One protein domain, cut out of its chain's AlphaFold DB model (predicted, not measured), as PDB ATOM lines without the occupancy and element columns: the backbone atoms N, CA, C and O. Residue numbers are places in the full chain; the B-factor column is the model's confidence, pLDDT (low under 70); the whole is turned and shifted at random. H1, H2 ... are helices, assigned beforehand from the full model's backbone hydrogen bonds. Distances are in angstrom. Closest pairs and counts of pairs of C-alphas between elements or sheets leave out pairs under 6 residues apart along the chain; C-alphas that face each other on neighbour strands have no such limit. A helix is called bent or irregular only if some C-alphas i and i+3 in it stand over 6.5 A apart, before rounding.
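What this domain is: This is residues 21 to 81 of the 245 residues of an uncharacterized protein of Eutypa lata (strain UCR-EL1) (UniProt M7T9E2). The model is a loose, open frame of helices: the long helix H3 makes one side, the short helix H2 sits crosswise at its first end, and H1 and H4 stand near each other, running opposite ways, toward its other end. The link of residues 32 to 40 runs from H1 back to H2 along the other side of the frame, and the middle between it and H3 is empty. The printed part has 61 residues with four named helices, H1, H2, H3 and H4 in chain order, and no named strand; its class is all helix. It is loose, with a radius of gyration of the C-alphas of 13.1 A, and the C-alphas span 34 by 28 by 21 A along their three main axes.

Where its parts are: H3, the longest helix, runs from residues 53 to 69 and measures 24.4 A from first to last C-alpha; C-alpha 53 is at (139.812, 75.633, 105.906) and C-alpha 69 at (143.744, 78.378, 129.823). Before it comes H2, residues 41 to 48, 10.1 A long. H1, residues 21 to 31, is 15.7 A long and begins with C-alpha 21 at (141.082, 57.220, 130.032). H4, residues 72 to 79, is 11.4 A long. No helix is bent.

How they stand to each other: H3 touches H2, with residues 53 to 57 of H3 alone; their closest C-alphas, those of Gln 53 and Ala 42, are 5.2 A apart. The lines of H2 and H3 stand at 83 degrees, about perpendicular. H3 and H4 are apart, though they follow each other in the chain, and H3 is also apart from H1. H1 and H4 are close but not clearly touching: their closest C-alphas, those of Glu 24 and Ala 76, are 7.7 A apart. They run opposite ways at a shallow tilt of 30 degrees. H2 is apart from H1 and from H4. In H1, H2 and H3 every O i to N i+4 pair is within hydrogen-bond range, while in H4 2 of 4 are.

The domain as a whole: The C-alphas of Lys 51 and Ala 73 are the two farthest apart, at 35.1 A, while the first and last printed C-alphas, Arg 21 and Ser 81, are 13.6 A apart. The printed part has no cut. The links from H2 to H3 and from H3 to H4 are tight, and the link from H1 to H2, with 9 residues, is short. Residues 32 to 38 stand free, and so do residues 61 to 66, which belong to H3. The mean pLDDT of the printed part is 86.3; residues 72 to 73 and 75 to 81 are under 70, and the mean over H4 is 65.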
ATOM      1  N   ARG A  21     139.648  57.265 129.733       86.06
ATOM      2  CA  ARG A  21     141.082  57.220 130.032       86.06
ATOM      3  C   ARG A  21     141.943  57.492 128.800       86.06
ATOM      4  O   ARG A  21     142.959  58.172 128.921       86.06
ATOM      5  N   ASP A  22     141.529  57.019 127.627       84.75
ATOM      6  CA  ASP A  22     142.239  57.281 126.372       84.75
ATOM      7  C   ASP A  22     142.226  58.779 126.031       84.75
ATOM      8  O   ASP A  22     143.248  59.329 125.623       84.75
ATOM      9  N   ILE A  23     141.107  59.473 126.281       87.62
ATOM     10  CA  ILE A  23     140.994  60.929 126.083       87.62
ATOM     11  C   ILE A  23     141.961  61.682 127.005       87.62
ATOM     12  O   ILE A  23     142.653  62.597 126.557       87.62
ATOM     13  N   GLU A  24     142.051  61.287 128.279       86.12
ATOM     14  CA  GLU A  24     142.991  61.889 129.233       86.12
ATOM     15  C   GLU A  24     144.453  61.694 128.813       86.12
ATOM     16  O   GLU A  24     145.264  62.614 128.941       86.12
ATOM     17  N   VAL A  25     144.806  60.502 128.318       86.94
ATOM     18  CA  VAL A  25     146.166  60.202 127.845       86.94
ATOM     19  C   VAL A  25     146.501  61.037 126.615       86.94
ATOM     20  O   VAL A  25     147.577  61.633 126.568       86.94
ATOM     21  N   VAL A  26     145.577  61.148 125.658       86.38
ATOM     22  CA  VAL A  26     145.751  62.002 124.477       86.38
ATOM     23  C   VAL A  26     145.934  63.465 124.889       86.38
ATOM     24  O   VAL A  26     146.864  64.114 124.417       86.38
ATOM     25  N   ALA A  27     145.119  63.978 125.816       85.12
ATOM     26  CA  ALA A  27     145.248  65.349 126.312       85.12
ATOM     27  C   ALA A  27     146.616  65.609 126.972       85.12
ATOM     28  O   ALA A  27     147.246  66.631 126.701       85.12
ATOM     29  N   LYS A  28     147.114  64.666 127.784       85.94
ATOM     30  CA  LYS A  28     148.453  64.756 128.391       85.94
ATOM     31  C   LYS A  28     149.567  64.681 127.351       85.94
ATOM     32  O   LYS A  28     150.522  65.444 127.446       85.94
ATOM     33  N   ALA A  29     149.434  63.823 126.341       87.50
ATOM     34  CA  ALA A  29     150.404  63.726 125.253       87.50
ATOM     35  C   ALA A  29     150.545  65.059 124.497       87.50
ATOM     36  O   ALA A  29     151.663  65.457 124.181       87.50
ATOM     37  N   PHE A  30     149.441  65.792 124.294       84.81
ATOM     38  CA  PHE A  30     149.485  67.131 123.697       84.81
ATOM     39  C   PHE A  30     150.277  68.153 124.524       84.81
ATOM     40  O   PHE A  30     150.870  69.055 123.940       84.81
ATOM     41  N   ALA A  31     150.331  68.006 125.851       84.69
ATOM     42  CA  ALA A  31     151.137  68.863 126.723       84.69
ATOM     43  C   ALA A  31     152.631  68.484 126.732       84.69
ATOM     44  O   ALA A  31     153.465  69.286 127.142       84.69
ATOM     45  N   CYS A  32     152.985  67.273 126.289       88.12
ATOM     46  CA  CYS A  32     154.372  66.801 126.248       88.12
ATOM     47  C   CYS A  32     155.132  67.229 124.983       88.12
ATOM     48  O   CYS A  32     156.342  67.005 124.898       88.12
ATOM     49  N   PHE A  33     154.459  67.819 123.994       85.12
ATOM     50  CA  PHE A  33     155.139  68.334 122.812       85.12
ATOM     51  C   PHE A  33     155.927  69.599 123.159       85.12
ATOM     52  O   PHE A  33     155.382  70.558 123.695       85.12
ATOM     53  N   LYS A  34     157.226  69.590 122.843       90.19
ATOM     54  CA  LYS A  34     158.103  70.761 123.006       90.19
ATOM     55  C   LYS A  34     157.801  71.832 121.965       90.19
ATOM     56  O   LYS A  34     157.812  73.017 122.268       90.19
ATOM     57  N   GLU A  35     157.523  71.386 120.747       90.44
ATOM     58  CA  GLU A  35     157.159  72.230 119.620       90.44
ATOM     59  C   GLU A  35     155.684  72.065 119.302       90.44
ATOM     60  O   GLU A  35     155.080  71.009 119.505       90.44
ATOM     61  N   GLN A  36     155.092  73.133 118.790       83.25
ATOM     62  CA  GLN A  36     153.691  73.111 118.445       83.25
ATOM     63  C   GLN A  36     153.468  72.214 117.215       83.25
ATOM     64  O   GLN A  36     154.094  72.446 116.181       83.25
ATOM     65  N   PRO A  37     152.562  71.219 117.273       88.12
ATOM     66  CA  PRO A  37     152.303  70.376 116.116       88.12
ATOM     67  C   PRO A  37     151.754  71.224 114.963       88.12
ATOM     68  O   PRO A  37     150.802  71.991 115.141       88.12
ATOM     69  N   GLN A  38     152.347  71.064 113.780       92.75
ATOM     70  CA  GLN A  38     151.862  71.667 112.542       92.75
ATOM     71  C   GLN A  38     150.565  70.971 112.117       92.75
ATOM     72  O   GLN A  38     150.520  69.749 111.965       92.75
ATOM     73  N   ILE A  39     149.486  71.740 111.958       94.00
ATOM     74  CA  ILE A  39     148.152  71.205 111.660       94.00
ATOM     75  C   ILE A  39     147.786  71.521 110.216       94.00
ATOM     76  O   ILE A  39     147.638  72.679 109.834       94.00
ATOM     77  N   ASP A  40     147.542  70.473 109.433       96.75
ATOM     78  CA  ASP A  40     146.957  70.593 108.100       96.75
ATOM     79  C   ASP A  40     145.455  70.905 108.216       96.75
ATOM     80  O   ASP A  40     144.604  70.027 108.406       96.75
ATOM     81  N   PHE A  41     145.123  72.193 108.127       97.44
ATOM     82  CA  PHE A  41     143.750  72.672 108.265       97.44
ATOM     83  C   PHE A  41     142.827  72.230 107.120       97.44
ATOM     84  O   PHE A  41     141.607  72.223 107.310       97.44
ATOM     85  N   ALA A  42     143.365  71.865 105.950       96.88
ATOM     86  CA  ALA A  42     142.556  71.348 104.848       96.88
ATOM     87  C   ALA A  42     142.043  69.945 105.193       96.88
ATOM     88  O   ALA A  42     140.838  69.691 105.126       96.88
ATOM     89  N   LYS A  43     142.931  69.072 105.687       97.31
ATOM     90  CA  LYS A  43     142.543  67.739 106.181       97.31
ATOM     91  C   LYS A  43     141.632  67.820 107.402       97.31
ATOM     92  O   LYS A  43     140.641  67.093 107.475       97.31
ATOM     93  N   LEU A  44     141.925  68.729 108.336       95.56
ATOM     94  CA  LEU A  44     141.078  68.943 109.510       95.56
ATOM     95  C   LEU A  44     139.654  69.346 109.108       95.56
ATOM     96  O   LEU A  44     138.694  68.853 109.698       95.56
ATOM     97  N   ALA A  45     139.500  70.203 108.094       97.56
ATOM     98  CA  ALA A  45     138.189  70.604 107.598       97.56
ATOM     99  C   ALA A  45     137.392  69.414 107.050       97.56
ATOM    100  O   ALA A  45     136.224  69.259 107.407       97.56
ATOM    101  N   THR A  46     138.022  68.542 106.259       97.75
ATOM    102  CA  THR A  46     137.370  67.336 105.724       97.75
ATOM    103  C   THR A  46     136.965  66.363 106.831       97.75
ATOM    104  O   THR A  46     135.842  65.864 106.818       97.75
ATOM    105  N   LEU A  47     137.843  66.122 107.811       95.75
ATOM    106  CA  LEU A  47     137.583  65.173 108.901       95.75
ATOM    107  C   LEU A  47     136.523  65.672 109.890       95.75
ATOM    108  O   LEU A  47     135.691  64.890 110.344       95.75
ATOM    109  N   ALA A  48     136.533  66.965 110.216       95.25
ATOM    110  CA  ALA A  48     135.578  67.564 111.147       95.25
ATOM    111  C   ALA A  48     134.270  68.029 110.474       95.25
ATOM    112  O   ALA A  48     133.375  68.528 111.157       95.25
ATOM    113  N   GLY A  49     134.147  67.890 109.149       96.44
ATOM    114  CA  GLY A  49     132.954  68.286 108.395       96.44
ATOM    115  C   GLY A  49     132.776  69.802 108.247       96.44
ATOM    116  O   GLY A  49     131.654  70.287 108.085       96.44
ATOM    117  N   TYR A  50     133.860  70.577 108.312       97.25
ATOM    118  CA  TYR A  50     133.812  72.012 108.048       97.25
ATOM    119  C   TYR A  50     133.778  72.295 106.544       97.25
ATOM    120  O   TYR A  50     134.457  71.650 105.753       97.25
ATOM    121  N   LYS A  51     133.030  73.333 106.148       97.44
ATOM    122  CA  LYS A  51     132.910  73.728 104.736       97.44
ATOM    123  C   LYS A  51     134.216  74.286 104.155       97.44
ATOM    124  O   LYS A  51     134.481  74.083 102.980       97.44
ATOM    125  N   ASN A  52     135.000  75.004 104.966       97.44
ATOM    126  CA  ASN A  52     136.210  75.708 104.534       97.44
ATOM    127  C   ASN A  52     137.362  75.527 105.541       97.44
ATOM    128  O   ASN A  52     137.136  75.429 106.752       97.44
ATOM    129  N   GLN A  53     138.606  75.630 105.064       97.81
ATOM    130  CA  GLN A  53     139.812  75.633 105.906       97.81
ATOM    131  C   GLN A  53     139.780  76.741 106.972       97.81
ATOM    132  O   GLN A  53     140.103  76.514 108.137       97.81
ATOM    133  N   ARG A  54     139.306  77.941 106.605       97.44
ATOM    134  CA  ARG A  54     139.257  79.090 107.521       97.44
ATOM    135  C   ARG A  54     138.354  78.846 108.734       97.44
ATOM    136  O   ARG A  54     138.698  79.264 109.834       97.44
ATOM    137  N   SER A  55     137.229  78.144 108.562       97.06
ATOM    138  CA  SER A  55     136.368  77.769 109.695       97.06
ATOM    139  C   SER A  55     137.062  76.798 110.650       97.06
ATOM    140  O   SER A  55     136.943  76.963 111.862       97.06
ATOM    141  N   ALA A  56     137.837  75.845 110.122       97.44
ATOM    142  CA  ALA A  56     138.610  74.914 110.938       97.44
ATOM    143  C   ALA A  56     139.688  75.649 111.753       97.44
ATOM    144  O   ALA A  56     139.822  75.400 112.948       97.44
ATOM    145  N   GLN A  57     140.383  76.617 111.146       97.19
ATOM    146  CA  GLN A  57     141.397  77.433 111.823       97.19
ATOM    147  C   GLN A  57     140.813  78.241 112.995       97.19
ATOM    148  O   GLN A  57     141.371  78.225 114.091       97.19
ATOM    149  N   VAL A  58     139.661  78.896 112.804       97.38
ATOM    150  CA  VAL A  58     138.987  79.658 113.876       97.38
ATOM    151  C   VAL A  58     138.508  78.733 115.004       97.38
ATOM    152  O   VAL A  58     138.706  79.031 116.183       97.38
ATOM    153  N   CYS A  59     137.904  77.587 114.665       96.56
ATOM    154  CA  CYS A  59     137.484  76.593 115.658       96.56
ATOM    155  C   CYS A  59     138.670  76.018 116.443       96.56
ATOM    156  O   CYS A  59     138.577  75.859 117.666       96.56
ATOM    157  N   TRP A  60     139.788  75.751 115.767       94.69
ATOM    158  CA  TRP A  60     141.002  75.262 116.405       94.69
ATOM    159  C   TRP A  60     141.623  76.311 117.327       94.69
ATOM    160  O   TRP A  60     141.916  75.990 118.475       94.69
ATOM    161  N   GLY A  61     141.734  77.571 116.893       94.00
ATOM    162  CA  GLY A  61     142.254  78.660 117.729       94.00
ATOM    163  C   GLY A  61     141.483  78.812 119.043       94.00
ATOM    164  O   GLY A  61     142.080  78.861 120.117       94.00
ATOM    165  N   ASN A  62     140.149  78.756 118.983       93.81
ATOM    166  CA  ASN A  62     139.300  78.794 120.179       93.81
ATOM    167  C   ASN A  62     139.480  77.564 121.082       93.81
ATOM    168  O   ASN A  62     139.379  77.672 122.304       93.81
ATOM    169  N   THR A  63     139.697  76.387 120.494       90.44
ATOM    170  CA  THR A  63     139.947  75.144 121.243       90.44
ATOM    171  C   THR A  63     141.310  75.186 121.923       90.44
ATOM    172  O   THR A  63     141.412  74.864 123.103       90.44
ATOM    173  N   ARG A  64     142.334  75.672 121.216       88.81
ATOM    174  CA  ARG A  64     143.688  75.851 121.733       88.81
ATOM    175  C   ARG A  64     143.734  76.854 122.881       88.81
ATOM    176  O   ARG A  64     144.312  76.545 123.914       88.81
ATOM    177  N   ALA A  65     143.088  78.012 122.732       89.44
ATOM    178  CA  ALA A  65     143.023  79.013 123.795       89.44
ATOM    179  C   ALA A  65     142.385  78.444 125.071       89.44
ATOM    180  O   ALA A  65     142.856  78.711 126.170       89.44
ATOM    181  N   LYS A  66     141.351  77.604 124.930       87.31
ATOM    182  CA  LYS A  66     140.751  76.898 126.069       87.31
ATOM    183  C   LYS A  66     141.719  75.889 126.673       87.31
ATOM    184  O   LYS A  66     141.909  75.920 127.875       87.31
ATOM    185  N   LEU A  67     142.347  75.044 125.855       83.56
ATOM    186  CA  LEU A  67     143.328  74.054 126.314       83.56
ATOM    187  C   LEU A  67     144.486  74.690 127.091       83.56
ATOM    188  O   LEU A  67     144.898  74.131 128.094       83.56
ATOM    189  N   MET A  68     144.975  75.850 126.647       82.75
ATOM    190  CA  MET A  68     146.055  76.580 127.321       82.75
ATOM    191  C   MET A  68     145.592  77.342 128.568       82.75
ATOM    192  O   MET A  68     146.404  77.603 129.446       82.75
ATOM    193  N   ALA A  69     144.311  77.712 128.651       86.12
ATOM    194  CA  ALA A  69     143.744  78.378 129.823       86.12
ATOM    195  C   ALA A  69     143.358  77.404 130.949       86.12
ATOM    196  O   ALA A  69     143.139  77.848 132.071       86.12
ATOM    197  N   PHE A  70     143.229  76.106 130.660       80.25
ATOM    198  CA  PHE A  70     143.022  75.096 131.692       80.25
ATOM    199  C   PHE A  70     144.369  74.672 132.270       80.25
ATOM    200  O   PHE A  70     145.197  74.099 131.560       80.25
ATOM    201  N   ASP A  71     144.563  74.892 133.570       77.19
ATOM    202  CA  ASP A  71     145.656  74.250 134.295       77.19
ATOM    203  C   ASP A  71     145.479  72.720 134.209       77.19
ATOM    204  O   ASP A  71     144.347  72.219 134.266       77.19
ATOM    205  N   PRO A  72     146.559  71.925 134.094       68.44
ATOM    206  CA  PRO A  72     146.456  70.469 133.986       68.44
ATOM    207  C   PRO A  72     145.747  69.831 135.194       68.44
ATOM    208  O   PRO A  72     145.207  68.729 135.071       68.44
ATOM    209  N   ALA A  73     145.706  70.525 136.338       69.38
ATOM    210  CA  ALA A  73     144.924  70.140 137.508       69.38
ATOM    211  C   ALA A  73     143.402  70.215 137.261       69.38
ATOM    212  O   ALA A  73     142.666  69.322 137.682       69.38
ATOM    213  N   ASP A  74     142.932  71.217 136.515       70.31
ATOM    214  CA  ASP A  74     141.507  71.439 136.244       70.31
ATOM    215  C   ASP A  74     140.967  70.523 135.138       70.31
ATOM    216  O   ASP A  74     139.794  70.140 135.151       70.31
ATOM    217  N   ILE A  75     141.821  70.108 134.193       64.62
ATOM    218  CA  ILE A  75     141.430  69.175 133.121       64.62
ATOM    219  C   ILE A  75     140.986  67.827 133.710       64.62
ATOM    220  O   ILE A  75     140.003  67.247 133.243       64.62
ATOM    221  N   ALA A  76     141.652  67.350 134.766       62.59
ATOM    222  CA  ALA A  76     141.271  66.112 135.450       62.59
ATOM    223  C   ALA A  76     139.879  66.210 136.105       62.59
ATOM    224  O   ALA A  76     139.122  65.239 136.092       62.59
ATOM    225  N   ALA A  77     139.506  67.386 136.617       63.75
ATOM    226  CA  ALA A  77     138.185  67.622 137.198       63.75
ATOM    227  C   ALA A  77     137.080  67.735 136.127       63.75
ATOM    228  O   ALA A  77     135.948  67.304 136.349       63.75
ATOM    229  N   ALA A  78     137.403  68.274 134.946       61.78
ATOM    230  CA  ALA A  78     136.435  68.502 133.873       61.78
ATOM    231  C   ALA A  78     136.018  67.226 133.112       61.78
ATOM    232  O   ALA A  78     134.901  67.166 132.595       61.78
ATOM    233  N   VAL A  79     136.882  66.206 133.034       59.56
ATOM    234  CA  VAL A  79     136.572  64.936 132.340       59.56
ATOM    235  C   VAL A  79     135.691  64.013 133.199       59.56
ATOM    236  O   VAL A  79     134.942  63.202 132.658       59.56
ATOM    237  N   GLY A  80     135.699  64.184 134.527       52.72
ATOM    238  CA  GLY A  80     134.927  63.359 135.464       52.72
ATOM    239  C   GLY A  80     133.452  63.745 135.644       52.72
ATOM    240  O   GLY A  80     132.695  62.956 136.203       52.72
ATOM    241  N   SER A  81     133.013  64.924 135.188       43.81
ATOM    242  CA  SER A  81     131.631  65.381 135.399       43.81
ATOM    243  C   SER A  81     131.062  66.100 134.168       43.81
ATOM    244  O   SER A  81     131.326  67.289 133.959       43.81
TER     245      SER A  81